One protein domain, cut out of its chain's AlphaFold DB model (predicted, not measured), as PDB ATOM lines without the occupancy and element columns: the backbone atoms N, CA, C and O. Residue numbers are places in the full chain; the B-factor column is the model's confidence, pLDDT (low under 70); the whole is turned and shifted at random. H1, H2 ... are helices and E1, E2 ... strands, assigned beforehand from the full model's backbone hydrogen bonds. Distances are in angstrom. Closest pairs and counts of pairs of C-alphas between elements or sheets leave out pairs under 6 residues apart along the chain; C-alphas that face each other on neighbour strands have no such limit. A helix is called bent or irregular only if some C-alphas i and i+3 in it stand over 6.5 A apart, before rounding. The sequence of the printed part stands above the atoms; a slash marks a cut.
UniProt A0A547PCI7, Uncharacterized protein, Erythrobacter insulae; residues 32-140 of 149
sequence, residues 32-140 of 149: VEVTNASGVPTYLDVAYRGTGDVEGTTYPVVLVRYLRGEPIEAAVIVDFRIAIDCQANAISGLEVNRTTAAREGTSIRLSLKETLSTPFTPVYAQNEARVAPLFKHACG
ATOM      1  N   VAL A  32     239.616 217.439 131.998       64.19
ATOM      2  CA  VAL A  32     238.359 216.702 132.148       64.19
ATOM      3  C   VAL A  32     237.709 216.578 130.781       64.19
ATOM      4  O   VAL A  32     237.341 217.587 130.180       64.19
ATOM      5  N   GLU A  33     237.566 215.346 130.293       63.88
ATOM      6  CA  GLU A  33     236.773 215.069 129.097       63.88
ATOM      7  C   GLU A  33     235.283 215.235 129.405       63.88
ATOM      8  O   GLU A  33     234.745 214.672 130.357       63.88
ATOM      9  N   VAL A  34     234.612 216.012 128.568       62.69
ATOM     10  CA  VAL A  34     233.184 216.278 128.610       62.69
ATOM     11  C   VAL A  34     232.628 215.970 127.230       62.69
ATOM     12  O   VAL A  34     232.851 216.702 126.265       62.69
ATOM     13  N   THR A  35     231.871 214.886 127.121       56.44
ATOM     14  CA  THR A  35     231.108 214.597 125.909       56.44
ATOM     15  C   THR A  35     229.874 215.493 125.894       56.44
ATOM     16  O   THR A  35     228.991 215.385 126.745       56.44
ATOM     17  N   ASN A  36     229.815 216.424 124.946       53.84
ATOM     18  CA  ASN A  36     228.630 217.256 124.754       53.84
ATOM     19  C   ASN A  36     227.561 216.506 123.926       53.84
ATOM     20  O   ASN A  36     227.797 215.416 123.409       53.84
ATOM     21  N   ALA A  37     226.378 217.104 123.755       51.41
ATOM     22  CA  ALA A  37     225.276 216.498 122.993       51.41
ATOM     23  C   ALA A  37     225.604 216.217 121.510       51.41
ATOM     24  O   ALA A  37     224.905 215.436 120.875       51.41
ATOM     25  N   SER A  38     226.656 216.838 120.957       56.66
ATOM     26  CA  SER A  38     227.137 216.553 119.598       56.66
ATOM     27  C   SER A  38     228.078 215.348 119.514       56.66
ATOM     28  O   SER A  38     228.533 215.025 118.423       56.66
ATOM     29  N   GLY A  39     228.381 214.684 120.636       56.81
ATOM     30  CA  GLY A  39     229.269 213.518 120.679       56.81
ATOM     31  C   GLY A  39     230.753 213.847 120.498       56.81
ATOM     32  O   GLY A  39     231.577 212.943 120.537       56.81
ATOM     33  N   VAL A  40     231.102 215.127 120.332       56.22
ATOM     34  CA  VAL A  40     232.488 215.587 120.194       56.22
ATOM     35  C   VAL A  40     233.085 215.799 121.591       56.22
ATOM     36  O   VAL A  40     232.509 216.572 122.372       56.22
ATOM     37  N   PRO A  41     234.222 215.160 121.926       57.03
ATOM     38  CA  PRO A  41     234.856 215.334 123.226       57.03
ATOM     39  C   PRO A  41     235.358 216.774 123.388       57.03
ATOM     40  O   PRO A  41     236.050 217.328 122.536       57.03
ATOM     41  N   THR A  42     234.966 217.404 124.490       61.84
ATOM     42  CA  THR A  42     235.425 218.728 124.921       61.84
ATOM     43  C   THR A  42     236.297 218.554 126.155       61.84
ATOM     44  O   THR A  42     235.889 217.848 127.064       61.84
ATOM     45  N   TYR A  43     237.462 219.194 126.235       63.91
ATOM     46  CA  TYR A  43     238.367 219.019 127.375       63.91
ATOM     47  C   TYR A  43     238.540 220.314 128.154       63.91
ATOM     48  O   TYR A  43     239.159 221.240 127.647       63.91
ATOM     49  N   LEU A  44     238.038 220.366 129.385       60.50
ATOM     50  CA  LEU A  44     238.176 221.530 130.259       60.50
ATOM     51  C   LEU A  44     239.479 221.438 131.059       60.50
ATOM     52  O   LEU A  44     239.701 220.424 131.716       60.50
ATOM     53  N   ASP A  45     240.295 222.497 131.032       67.50
ATOM     54  CA  ASP A  45     241.417 222.649 131.961       67.50
ATOM     55  C   ASP A  45     240.947 223.318 133.253       67.50
ATOM     56  O   ASP A  45     240.810 224.537 133.339       67.50
ATOM     57  N   VAL A  46     240.659 222.504 134.262       65.00
ATOM     58  CA  VAL A  46     240.148 222.990 135.550       65.00
ATOM     59  C   VAL A  46     241.256 223.443 136.498       65.00
ATOM     60  O   VAL A  46     240.950 223.994 137.548       65.00
ATOM     61  N   ALA A  47     242.536 223.250 136.175       65.06
ATOM     62  CA  ALA A  47     243.611 223.542 137.123       65.06
ATOM     63  C   ALA A  47     243.996 225.025 137.171       65.06
ATOM     64  O   ALA A  47     244.556 225.486 138.171       65.06
ATOM     65  N   TYR A  48     243.727 225.801 136.116       75.06
ATOM     66  CA  TYR A  48     244.175 227.190 136.082       75.06
ATOM     67  C   TYR A  48     243.241 228.133 136.849       75.06
ATOM     68  O   TYR A  48     242.079 228.333 136.483       75.06
ATOM     69  N   ARG A  49     243.801 228.781 137.875       76.88
ATOM     70  CA  ARG A  49     243.284 230.010 138.486       76.88
ATOM     71  C   ARG A  49     244.414 231.023 138.572       76.88
ATOM     72  O   ARG A  49     245.486 230.720 139.090       76.88
ATOM     73  N   GLY A  50     244.164 232.228 138.087       84.75
ATOM     74  CA  GLY A  50     245.117 233.326 138.157       84.75
ATOM     75  C   GLY A  50     244.420 234.664 138.325       84.75
ATOM     76  O   GLY A  50     243.231 234.734 138.627       84.75
ATOM     77  N   THR A  51     245.172 235.731 138.091       88.38
ATOM     78  CA  THR A  51     244.640 237.087 137.977       88.38
ATOM     79  C   THR A  51     245.033 237.687 136.631       88.38
ATOM     80  O   THR A  51     245.994 237.251 135.987       88.38
ATOM     81  N   GLY A  52     244.261 238.661 136.163       83.31
ATOM     82  CA  GLY A  52     244.543 239.398 134.937       83.31
ATOM     83  C   GLY A  52     244.046 240.828 135.039       83.31
ATOM     84  O   GLY A  52     243.005 241.076 135.646       83.31
ATOM     85  N   ASP A  53     244.807 241.751 134.458       85.00
ATOM     86  CA  ASP A  53     244.402 243.147 134.344       85.00
ATOM     87  C   ASP A  53     243.543 243.345 133.092       85.00
ATOM     88  O   ASP A  53     243.937 242.981 131.974       85.00
ATOM     89  N   VAL A  54     242.360 243.913 133.305       81.56
ATOM     90  CA  VAL A  54     241.465 244.379 132.255       81.56
ATOM     91  C   VAL A  54     241.129 245.836 132.548       81.56
ATOM     92  O   VAL A  54     240.490 246.142 133.553       81.56
ATOM     93  N   GLU A  55     241.601 246.728 131.675       83.88
ATOM     94  CA  GLU A  55     241.375 248.178 131.754       83.88
ATOM     95  C   GLU A  55     241.760 248.793 133.114       83.88
ATOM     96  O   GLU A  55     241.078 249.672 133.634       83.88
ATOM     97  N   GLY A  56     242.870 248.332 133.706       83.38
ATOM     98  CA  GLY A  56     243.370 248.838 134.987       83.38
ATOM     99  C   GLY A  56     242.662 248.264 136.216       83.38
ATOM    100  O   GLY A  56     242.911 248.723 137.332       83.38
ATOM    101  N   THR A  57     241.782 247.275 136.034       84.44
ATOM    102  CA  THR A  57     241.175 246.508 137.126       84.44
ATOM    103  C   THR A  57     241.657 245.063 137.084       84.44
ATOM    104  O   THR A  57     241.628 244.401 136.047       84.44
ATOM    105  N   THR A  58     242.086 244.545 138.235       89.56
ATOM    106  CA  THR A  58     242.518 243.151 138.369       89.56
ATOM    107  C   THR A  58     241.332 242.245 138.676       89.56
ATOM    108  O   THR A  58     240.671 242.409 139.700       89.56
ATOM    109  N   TYR A  59     241.119 241.242 137.830       88.00
ATOM    110  CA  TYR A  59     240.075 240.233 137.996       88.00
ATOM    111  C   TYR A  59     240.676 238.845 138.238       88.00
ATOM    112  O   TYR A  59     241.777 238.564 137.745       88.00
ATOM    113  N   PRO A  60     239.976 237.947 138.956       90.50
ATOM    114  CA  PRO A  60     240.268 236.525 138.890       90.50
ATOM    115  C   PRO A  60     240.047 236.018 137.466       90.50
ATOM    116  O   PRO A  60     239.133 236.442 136.755       90.50
ATOM    117  N   VAL A  61     240.909 235.099 137.056       86.62
ATOM    118  CA  VAL A  61     240.936 234.571 135.701       86.62
ATOM    119  C   VAL A  61     240.974 233.054 135.718       86.62
ATOM    120  O   VAL A  61     241.699 232.444 136.505       86.62
ATOM    121  N   VAL A  62     240.226 232.462 134.796       85.25
ATOM    122  CA  VAL A  62     240.170 231.019 134.550       85.25
ATOM    123  C   VAL A  62     240.503 230.725 133.094       85.25
ATOM    124  O   VAL A  62     240.279 231.565 132.220       85.25
ATOM    125  N   LEU A  63     241.049 229.538 132.833       80.69
ATOM    126  CA  LEU A  63     241.297 229.054 131.480       80.69
ATOM    127  C   LEU A  63     240.242 228.005 131.143       80.69
ATOM    128  O   LEU A  63     240.061 227.041 131.874       80.69
ATOM    129  N   VAL A  64     239.559 228.183 130.025       78.50
ATOM    130  CA  VAL A  64     238.695 227.170 129.435       78.50
ATOM    131  C   VAL A  64     239.316 226.780 128.112       78.50
ATOM    132  O   VAL A  64     239.504 227.615 127.233       78.50
ATOM    133  N   ARG A  65     239.649 225.508 127.966       77.50
ATOM    134  CA  ARG A  65     240.257 224.974 126.757       77.50
ATOM    135  C   ARG A  65     239.241 224.116 126.008       77.50
ATOM    136  O   ARG A  65     238.334 223.553 126.607       77.50
ATOM    137  N   TYR A  66     239.352 224.060 124.688       73.31
ATOM    138  CA  TYR A  66     238.517 223.222 123.835       73.31
ATOM    139  C   TYR A  66     239.391 222.567 122.780       73.31
ATOM    140  O   TYR A  66     240.074 223.260 122.034       73.31
ATOM    141  N   LEU A  67     239.326 221.244 122.678       70.12
ATOM    142  CA  LEU A  67     239.854 220.520 121.529       70.12
ATOM    143  C   LEU A  67     238.734 220.392 120.489       70.12
ATOM    144  O   LEU A  67     237.612 220.024 120.830       70.12
ATOM    145  N   ARG A  68     239.012 220.709 119.227       69.38
ATOM    146  CA  ARG A  68     238.060 220.578 118.122       69.38
ATOM    147  C   ARG A  68     238.694 219.841 116.953       69.38
ATOM    148  O   ARG A  68     239.632 220.347 116.342       69.38
ATOM    149  N   GLY A  69     238.074 218.733 116.567       61.09
ATOM    150  CA  GLY A  69     238.421 217.970 115.371       61.09
ATOM    151  C   GLY A  69     238.995 216.597 115.696       61.09
ATOM    152  O   GLY A  69     239.475 216.359 116.800       61.09
ATOM    153  N   GLU A  70     238.927 215.716 114.704       58.28
ATOM    154  CA  GLU A  70     239.563 214.402 114.701       58.28
ATOM    155  C   GLU A  70     240.349 214.232 113.388       58.28
ATOM    156  O   GLU A  70     239.913 214.748 112.350       58.28
ATOM    157  N   PRO A  71     241.496 213.532 113.399       63.59
ATOM    158  CA  PRO A  71     242.087 212.834 114.548       63.59
ATOM    159  C   PRO A  71     242.738 213.812 115.558       63.59
ATOM    160  O   PRO A  71     243.008 214.958 115.194       63.59
ATOM    161  N   ILE A  72     242.946 213.401 116.824       62.75
ATOM    162  CA  ILE A  72     243.443 214.275 117.922       62.75
ATOM    163  C   ILE A  72     244.739 214.985 117.530       62.75
ATOM    164  O   ILE A  72     244.946 216.143 117.889       62.75
ATOM    165  N   GLU A  73     245.593 214.323 116.754       63.69
ATOM    166  CA  GLU A  73     246.827 214.905 116.255       63.69
ATOM    167  C   GLU A  73     246.524 216.126 115.388       63.69
ATOM    168  O   GLU A  73     247.172 217.137 115.550       63.69
ATOM    169  N   ALA A  74     245.506 216.118 114.529       65.44
ATOM    170  CA  ALA A  74     245.157 217.262 113.681       65.44
ATOM    171  C   ALA A  74     244.177 218.260 114.331       65.44
ATOM    172  O   ALA A  74     243.738 219.206 113.672       65.44
ATOM    173  N   ALA A  75     243.804 218.055 115.595       69.19
ATOM    174  CA  ALA A  75     242.775 218.850 116.244       69.19
ATOM    175  C   ALA A  75     243.234 220.289 116.538       69.19
ATOM    176  O   ALA A  75     244.411 220.572 116.739       69.19
ATOM    177  N   VAL A  76     242.288 221.222 116.584       73.75
ATOM    178  CA  VAL A  76     242.525 222.610 116.990       73.75
ATOM    179  C   VAL A  76     242.239 222.743 118.477       73.75
ATOM    180  O   VAL A  76     241.143 222.430 118.933       73.75
ATOM    181  N   ILE A  77     243.206 223.248 119.222       74.81
ATOM    182  CA  ILE A  77     243.060 223.675 120.605       74.81
ATOM    183  C   ILE A  77     242.655 225.150 120.599       74.81
ATOM    184  O   ILE A  77     243.296 225.989 119.967       74.81
ATOM    185  N   VAL A  78     241.564 225.469 121.282       77.75
ATOM    186  CA  VAL A  78     241.090 226.835 121.499       77.75
ATOM    187  C   VAL A  78     241.110 227.113 122.990       77.75
ATOM    188  O   VAL A  78     240.387 226.473 123.749       77.75
ATOM    189  N   ASP A  79     241.915 228.083 123.390       79.88
ATOM    190  CA  ASP A  79     242.039 228.550 124.762       79.88
ATOM    191  C   ASP A  79     241.225 229.822 124.933       79.88
ATOM    192  O   ASP A  79     241.357 230.752 124.143       79.88
ATOM    193  N   PHE A  80     240.423 229.873 125.986       81.12
ATOM    194  CA  PHE A  80     239.687 231.042 126.431       81.12
ATOM    195  C   PHE A  80     240.155 231.375 127.840       81.12
ATOM    196  O   PHE A  80     239.862 230.652 128.790       81.12
ATOM    197  N   ARG A  81     240.884 232.471 127.990       83.69
ATOM    198  CA  ARG A  81     241.223 233.032 129.290       83.69
ATOM    199  C   ARG A  81     240.179 234.088 129.633       83.69
ATOM    200  O   ARG A  81     240.059 235.102 128.952       83.69
ATOM    201  N   ILE A  82     239.390 233.799 130.658       84.88
ATOM    202  CA  ILE A  82     238.179 234.541 131.004       84.88
ATOM    203  C   ILE A  82     238.423 235.294 132.307       84.88
ATOM    204  O   ILE A  82     238.684 234.664 133.332       84.88
ATOM    205  N   ALA A  83     238.321 236.620 132.274       88.25
ATOM    206  CA  ALA A  83     238.318 237.466 133.461       88.25
ATOM    207  C   ALA A  83     236.897 237.570 134.022       88.25
ATOM    208  O   ALA A  83     235.973 237.963 133.306       88.25
ATOM    209  N   ILE A  84     236.725 237.204 135.291       86.94
ATOM    210  CA  ILE A  84     235.416 237.120 135.943       86.94
ATOM    211  C   ILE A  84     235.276 238.225 136.984       86.94
ATOM    212  O   ILE A  84     236.058 238.310 137.927       86.94
ATOM    213  N   ASP A  85     234.234 239.040 136.851       88.62
ATOM    214  CA  ASP A  85     233.794 239.951 137.897       88.62
ATOM    215  C   ASP A  85     232.843 239.225 138.846       88.62
ATOM    216  O   ASP A  85     231.651 239.031 138.582       88.62
ATOM    217  N   CYS A  86     233.403 238.810 139.977       86.44
ATOM    218  CA  CYS A  86     232.679 238.106 141.024       86.44
ATOM    219  C   CYS A  86     231.644 238.978 141.749       86.44
ATOM    220  O   CYS A  86     230.760 238.415 142.393       86.44
ATOM    221  N   GLN A  87     231.767 240.311 141.692       84.81
ATOM    222  CA  GLN A  87     230.845 241.242 142.348       84.81
ATOM    223  C   GLN A  87     229.693 241.611 141.416       84.81
ATOM    224  O   GLN A  87     228.535 241.534 141.819       84.81
ATOM    225  N   ALA A  88     230.004 241.956 140.165       80.25
ATOM    226  CA  ALA A  88     229.008 242.320 139.160       80.25
ATOM    227  C   ALA A  88     228.343 241.109 138.483       80.25
ATOM    228  O   ALA A  88     227.431 241.281 137.676       80.25
ATOM    229  N   ASN A  89     228.781 239.885 138.800       81.44
ATOM    230  CA  ASN A  89     228.325 238.652 138.157       81.44
ATOM    231  C   ASN A  89     228.504 238.692 136.625       81.44
ATOM    232  O   ASN A  89     227.583 238.372 135.867       81.44
ATOM    233  N   ALA A  90     229.681 239.117 136.161       79.88
ATOM    234  CA  ALA A  90     229.954 239.359 134.747       79.88
ATOM    235  C   ALA A  90     231.263 238.711 134.284       79.88
ATOM    236  O   ALA A  90     232.151 238.411 135.082       79.88
ATOM    237  N   ILE A  91     231.386 238.510 132.973       80.62
ATOM    238  CA  ILE A  91     232.701 238.382 132.339       80.62
ATOM    239  C   ILE A  91     233.137 239.802 132.002       80.62
ATOM    240  O   ILE A  91     232.365 240.514 131.361       80.62
ATOM    241  N   SER A  92     234.337 240.175 132.446       83.12
ATOM    242  CA  SER A  92     234.938 241.497 132.214       83.12
ATOM    243  C   SER A  92     235.998 241.483 131.116       83.12
ATOM    244  O   SER A  92     236.385 242.532 130.611       83.12
ATOM    245  N   GLY A  93     236.464 240.304 130.704       82.38
ATOM    246  CA  GLY A  93     237.434 240.179 129.625       82.38
ATOM    247  C   GLY A  93     237.545 238.758 129.097       82.38
ATOM    248  O   GLY A  93     237.347 237.786 129.829       82.38
ATOM    249  N   LEU A  94     237.879 238.658 127.815       81.81
ATOM    250  CA  LEU A  94     238.089 237.402 127.117       81.81
ATOM    251  C   LEU A  94     239.347 237.498 126.256       81.81
ATOM    252  O   LEU A  94     239.441 238.314 125.341       81.81
ATOM    253  N   GLU A  95     240.308 236.627 126.529       80.06
ATOM    254  CA  GLU A  95     241.464 236.412 125.668       80.06
ATOM    255  C   GLU A  95     241.321 235.037 125.015       80.06
ATOM    256  O   GLU A  95     241.149 234.029 125.702       80.06
ATOM    257  N   VAL A  96     241.370 234.987 123.685       79.38
ATOM    258  CA  VAL A  96     241.271 233.742 122.918       79.38
ATOM    259  C   VAL A  96     242.606 233.442 122.261       79.38
ATOM    260  O   VAL A  96     243.189 234.322 121.630       79.38
ATOM    261  N   ASN A  97     243.073 232.200 122.363       76.56
ATOM    262  CA  ASN A  97     244.213 231.692 121.607       76.56
ATOM    263  C   ASN A  97     243.808 230.417 120.861       76.56
ATOM    264  O   ASN A  97     243.015 229.622 121.358       76.56
ATOM    265  N   ARG A  98     244.329 230.220 119.651       75.94
ATOM    266  CA  ARG A  98     244.075 229.023 118.840       75.94
ATOM    267  C   ARG A  98     245.399 228.398 118.440       75.94
ATOM    268  O   ARG A  98     246.266 229.080 117.904       75.94
ATOM    269  N   THR A  99     245.546 227.105 118.674       70.81
ATOM    270  CA  THR A  99     246.740 226.335 118.322       70.81
ATOM    271  C   THR A  99     246.329 225.017 117.673       70.81
ATOM    272  O   THR A  99     245.265 224.481 117.952       70.81
ATOM    273  N   THR A 100     247.136 224.497 116.752       66.38
ATOM    274  CA  THR A 100     246.908 223.167 116.166       66.38
ATOM    275  C   THR A 100     247.685 222.137 116.984       66.38
ATOM    276  O   THR A 100     248.827 222.392 117.356       66.38
ATOM    277  N   ALA A 101     247.080 220.985 117.265       59.06
ATOM    278  CA  ALA A 101     247.671 219.905 118.052       59.06
ATOM    279  C   ALA A 101     248.827 219.188 117.320       59.06
ATOM    280  O   ALA A 101     249.719 218.653 117.980       59.06
ATOM    281  N   ALA A 102     248.861 219.215 115.978       54.47
ATOM    282  CA  ALA A 102     249.885 218.557 115.161       54.47
ATOM    283  C   ALA A 102     250.940 219.533 114.665       54.47
ATOM    284  O   ALA A 102     250.642 220.523 113.997       54.47
ATOM    285  N   ARG A 103     252.179 219.076 114.861       45.78
ATOM    286  CA  ARG A 103     253.462 219.630 114.430       45.78
ATOM    287  C   ARG A 103     253.837 220.947 115.096       45.78
ATOM    288  O   ARG A 103     253.276 222.009 114.827       45.78
ATOM    289  N   GLU A 104     254.899 220.839 115.894       45.50
ATOM    290  CA  GLU A 104     255.828 221.931 116.159       45.50
ATOM    291  C   GLU A 104     255.958 222.822 114.915       45.50
ATOM    292  O   GLU A 104     256.305 222.352 113.831       45.50
ATOM    293  N   GLY A 105     255.648 224.108 115.075       41.75
ATOM    294  CA  GLY A 105     255.968 225.131 114.080       41.75
ATOM    295  C   GLY A 105     254.806 225.731 113.286       41.75
ATOM    296  O   GLY A 105     255.041 226.715 112.592       41.75
ATOM    297  N   THR A 106     253.563 225.247 113.407       40.66
ATOM    298  CA  THR A 106     252.395 225.894 112.762       40.66
ATOM    299  C   THR A 106     251.299 226.249 113.764       40.66
ATOM    300  O   THR A 106     250.193 225.713 113.739       40.66
ATOM    301  N   SER A 107     251.590 227.197 114.656       42.41
ATOM    302  CA  SER A 107     250.553 227.918 115.392       42.41
ATOM    303  C   SER A 107     250.014 229.047 114.509       42.41
ATOM    304  O   SER A 107     250.688 230.046 114.261       42.41
ATOM    305  N   ILE A 108     248.777 228.915 114.019       39.72
ATOM    306  CA  ILE A 108     248.047 230.087 113.520       39.72
ATOM    307  C   ILE A 108     247.630 230.882 114.754       39.72
ATOM    308  O   ILE A 108     246.584 230.641 115.351       39.72
ATOM    309  N   ARG A 109     248.502 231.806 115.159       49.41
ATOM    310  CA  ARG A 109     248.312 232.647 116.338       49.41
ATOM    311  C   ARG A 109     247.277 233.725 116.032       49.41
ATOM    312  O   ARG A 109     247.596 234.798 115.530       49.41
ATOM    313  N   LEU A 110     246.028 233.429 116.359       46.75
ATOM    314  CA  LEU A 110     244.969 234.424 116.485       46.75
ATOM    315  C   LEU A 110     244.791 234.695 117.977       46.75
ATOM    316  O   LEU A 110     244.067 233.966 118.648       46.75
ATOM    317  N   SER A 111     245.507 235.702 118.486       46.66
ATOM    318  CA  SER A 111     245.258 236.245 119.821       46.66
ATOM    319  C   SER A 111     244.242 237.367 119.680       46.66
ATOM    320  O   SER A 111     244.552 238.431 119.145       46.66
ATOM    321  N   LEU A 112     243.009 237.091 120.090       56.59
ATOM    322  CA  LEU A 112     241.953 238.090 120.170       56.59
ATOM    323  C   LEU A 112     241.781 238.440 121.644       56.59
ATOM    324  O   LEU A 112     241.404 237.579 122.438       56.59
ATOM    325  N   LYS A 113     242.103 239.683 122.003       59.53
ATOM    326  CA  LYS A 113     241.829 240.240 123.325       59.53
ATOM    327  C   LYS A 113     240.637 241.173 123.198       59.53
ATOM    328  O   LYS A 113     240.749 242.233 122.589       59.53
ATOM    329  N   GLU A 114     239.514 240.758 123.760       60.38
ATOM    330  CA  GLU A 114     238.314 241.578 123.851       60.38
ATOM    331  C   GLU A 114     238.069 241.931 125.316       60.38
ATOM    332  O   GLU A 114     237.945 241.054 126.177       60.38
ATOM    333  N   THR A 115     237.980 243.230 125.604       59.16
ATOM    334  CA  THR A 115     237.259 243.675 126.796       59.16
ATOM    335  C   THR A 115     235.784 243.444 126.505       59.16
ATOM    336  O   THR A 115     235.201 244.079 125.629       59.16
ATOM    337  N   LEU A 116     235.181 242.509 127.227       63.09
ATOM    338  CA  LEU A 116     233.749 242.274 127.184       63.09
ATOM    339  C   LEU A 116     233.230 242.628 128.561       63.09
ATOM    340  O   LEU A 116     233.682 242.028 129.520       63.09
ATOM    341  N   SER A 117     232.292 243.562 128.669       59.84
ATOM    342  CA  SER A 117     231.495 243.723 129.886       59.84
ATOM    343  C   SER A 117     230.111 243.168 129.591       59.84
ATOM    344  O   SER A 117     229.187 243.890 129.214       59.84
ATOM    345  N   THR A 118     230.003 241.842 129.650       62.31
ATOM    346  CA  THR A 118     228.744 241.151 129.360       62.31
ATOM    347  C   THR A 118     228.146 240.669 130.680       62.31
ATOM    348  O   THR A 118     228.680 239.717 131.264       62.31
ATOM    349  N   PRO A 119     227.055 241.292 131.172       61.41
ATOM    350  CA  PRO A 119     226.391 240.836 132.384       61.41
ATOM    351  C   PRO A 119     225.864 239.416 132.174       61.41
ATOM    352  O   PRO A 119     225.172 239.125 131.196       61.41
ATOM    353  N   PHE A 120     226.208 238.513 133.092       67.19
ATOM    354  CA  PHE A 120     225.918 237.087 132.943       67.19
ATOM    355  C   PHE A 120     224.573 236.673 133.540       67.19
ATOM    356  O   PHE A 120     224.152 235.529 133.369       67.19
ATOM    357  N   THR A 121     223.866 237.596 134.191       62.50
ATOM    358  CA  THR A 121     222.572 237.379 134.855       62.50
ATOM    359  C   THR A 121     221.531 236.687 133.956       62.50
ATOM    360  O   THR A 121     220.943 235.697 134.398       62.50
ATOM    361  N   PRO A 122     221.326 237.098 132.683       62.34
ATOM    362  CA  PRO A 122     220.356 236.442 131.796       62.34
ATOM    363  C   PRO A 122     220.757 235.011 131.407       62.34
ATOM    364  O   PRO A 122     219.904 234.133 131.286       62.34
ATOM    365  N   VAL A 123     222.060 234.766 131.226       60.75
ATOM    366  CA  VAL A 123     222.606 233.453 130.849       60.75
ATOM    367  C   VAL A 123     222.581 232.501 132.042       60.75
ATOM    368  O   VAL A 123     222.222 231.334 131.884       60.75
ATOM    369  N   TYR A 124     222.907 232.997 133.237       61.09
ATOM    370  CA  TYR A 124     222.877 232.230 134.476       61.09
ATOM    371  C   TYR A 124     221.464 231.782 134.841       61.09
ATOM    372  O   TYR A 124     221.272 230.603 135.110       61.09
ATOM    373  N   ALA A 125     220.459 232.660 134.758       64.62
ATOM    374  CA  ALA A 125     219.074 232.290 135.071       64.62
ATOM    375  C   ALA A 125     218.557 231.108 134.225       64.62
ATOM    376  O   ALA A 125     217.723 230.330 134.678       64.62
ATOM    377  N   GLN A 126     219.071 230.950 133.002       68.75
ATOM    378  CA  GLN A 126     218.682 229.872 132.090       68.75
ATOM    379  C   GLN A 126     219.629 228.662 132.133       68.75
ATOM    380  O   GLN A 126     219.267 227.587 131.663       68.75
ATOM    381  N   ASN A 127     220.850 228.822 132.653       69.38
ATOM    382  CA  ASN A 127     221.920 227.824 132.558       69.38
ATOM    383  C   ASN A 127     222.778 227.734 133.831       69.38
ATOM    384  O   ASN A 127     223.967 227.419 133.747       69.38
ATOM    385  N   GLU A 128     222.198 227.983 135.006       71.00
ATOM    386  CA  GLU A 128     222.904 228.035 136.295       71.00
ATOM    387  C   GLU A 128     223.831 226.831 136.488       71.00
ATOM    388  O   GLU A 128     225.021 227.003 136.735       71.00
ATOM    389  N   ALA A 129     223.324 225.613 136.275       70.19
ATOM    390  CA  ALA A 129     224.097 224.382 136.443       70.19
ATOM    391  C   ALA A 129     225.358 224.312 135.558       70.19
ATOM    392  O   ALA A 129     226.313 223.619 135.899       70.19
ATOM    393  N   ARG A 130     225.379 225.028 134.426       68.44
ATOM    394  CA  ARG A 130     226.518 225.074 133.495       68.44
ATOM    395  C   ARG A 130     227.494 226.202 133.816       68.44
ATOM    396  O   ARG A 130     228.674 226.084 133.511       68.44
ATOM    397  N   VAL A 131     227.007 227.288 134.410       70.50
ATOM    398  CA  VAL A 131     227.781 228.520 134.631       70.50
ATOM    399  C   VAL A 131     228.316 228.612 136.058       70.50
ATOM    400  O   VAL A 131     229.454 229.027 136.263       70.50
ATOM    401  N   ALA A 132     227.534 228.189 137.052       78.25
ATOM    402  CA  ALA A 132     227.919 228.230 138.459       78.25
ATOM    403  C   ALA A 132     229.259 227.529 138.750       78.25
ATOM    404  O   ALA A 132     230.027 228.083 139.536       78.25
ATOM    405  N   PRO A 133     229.610 226.383 138.123       80.06
ATOM    406  CA  PRO A 133     230.926 225.779 138.319       80.06
ATOM    407  C   PRO A 133     232.083 226.705 137.922       80.06
ATOM    408  O   PRO A 133     233.079 226.753 138.633       80.06
ATOM    409  N   LEU A 134     231.937 227.487 136.845       77.25
ATOM    410  CA  LEU A 134     232.966 228.423 136.382       77.25
ATOM    411  C   LEU A 134     233.185 229.564 137.382       77.25
ATOM    412  O   LEU A 134     234.321 229.888 137.712       77.25
ATOM    413  N   PHE A 135     232.104 230.144 137.905       82.00
ATOM    414  CA  PHE A 135     232.193 231.211 138.904       82.00
ATOM    415  C   PHE A 135     232.659 230.689 140.259       82.00
ATOM    416  O   PHE A 135     233.501 231.317 140.883       82.00
ATOM    417  N   LYS A 136     232.206 229.515 140.704       85.31
ATOM    418  CA  LYS A 136     232.756 228.877 141.910       85.31
ATOM    419  C   LYS A 136     234.232 228.534 141.746       85.31
ATOM    420  O   LYS A 136     235.003 228.562 142.709       85.31
ATOM    421  N   HIS A 137     234.640 228.248 140.510       82.81
ATOM    422  CA  HIS A 137     236.042 228.105 140.177       82.81
ATOM    423  C   HIS A 137     236.790 229.441 140.271       82.81
ATOM    424  O   HIS A 137     237.765 229.541 140.994       82.81
ATOM    425  N   ALA A 138     236.337 230.519 139.644       85.06
ATOM    426  CA  ALA A 138     237.063 231.793 139.717       85.06
ATOM    427  C   ALA A 138     236.999 232.476 141.099       85.06
ATOM    428  O   ALA A 138     237.997 233.003 141.585       85.06
ATOM    429  N   CYS A 139     235.826 232.462 141.727       87.81
ATOM    430  CA  CYS A 139     235.456 233.301 142.866       87.81
ATOM    431  C   CYS A 139     235.455 232.562 144.215       87.81
ATOM    432  O   CYS A 139     235.324 233.202 145.256       87.81
ATOM    433  N   GLY A 140     235.599 231.233 144.212       87.31
ATOM    434  CA  GLY A 140     235.585 230.394 145.414       87.31
ATOM    435  C   GLY A 140     234.328 229.521 145.545       87.31
ATOM    436  O   GLY A 140     233.284 229.841 144.980       87.31
TER     437      GLY A 140
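What this domain is: This is residues 32 to 140 of the 149 residues of an uncharacterized protein of Erythrobacter insulae (UniProt A0A547PCI7). A long five-stranded sheet is curled like part of a barrel and folded back on itself, E3 and E4 facing E6 and E7 with E5 as the hinge. The small hairpin of E1 and E2 packs on E4, and the kinked helix H1 grazes the sheet, its residues 125 to 130 sticking out. The printed part has 109 residues, with seven named strands and then one named helix along the chain; the large sheet has the order E3, E4, E5, E6, E7, antiparallel throughout, and the class is mixed, helices and strands. The whole is compact, with a radius of gyration of the C-alphas of 14.9 A and spans of 41 by 32 by 22 A.

Where its parts are: Start in the large sheet at C-alpha 57, at (241.175, 246.508, 137.126); from there E4, residues 57 to 68, runs 32.3 A to C-alpha 68 at (238.060, 220.578, 118.122). E5, residues 76 to 85, measures 28.5 A, and E6, residues 90 to 100, measures 29.9 A. The edge strands are E3, residues 49 to 54 and 15.8 A long, and E7, residues 112 to 114. Look before them for E1, residues 32 to 35, and E2, residues 41 to 45. H1, residues 121 to 139, ends at C-alpha 139, at (235.456, 233.301, 142.866), 15.7 A from its first C-alpha.

How they stand to each other: The large sheet is strongly twisted and forms a meander, each strand the antiparallel neighbour of the one before. E4 bends by 59 degrees at residue 60 and E6 by 58 degrees at residue 93. Within hydrogen-bond range you find N 52 and O 59 at 2.9 A between E3 and E4, N 64 and O 80 at 2.8 A between E4 and E5, N 79 and O 97 at 2.8 A between E5 and E6, and N 94 and O 114 at 2.9 A between E6 and E7. E1 and E2 form a hairpin, with N 34 and O 42 at 2.7 A. The closest C-alphas of E2 and E4 are those of Leu 44 and Arg 65, 5.3 A apart. H1 is on the large sheet but only grazes it; its closest C-alphas to E4 are those of Ala 138 and Pro 60, 5.8 A. H1 has a kink of 121 degrees near residue 128 and is irregular, C-alphas 126 and 129 being 8.9 A apart; 10 of 15 O i to N i+4 pairs are within range. H1 is apart from E1 and E2.

The domain as a whole: The C-alphas farthest apart, those of Gly 105 and Ala 125, are 43.0 A apart. The printed part has no cut. The link from E6 to E7, 11 residues, is long. Mean pLDDT of the printed part is 70.4; 53 residues are under 70, among them residues 32 to 47 and 100 to 127.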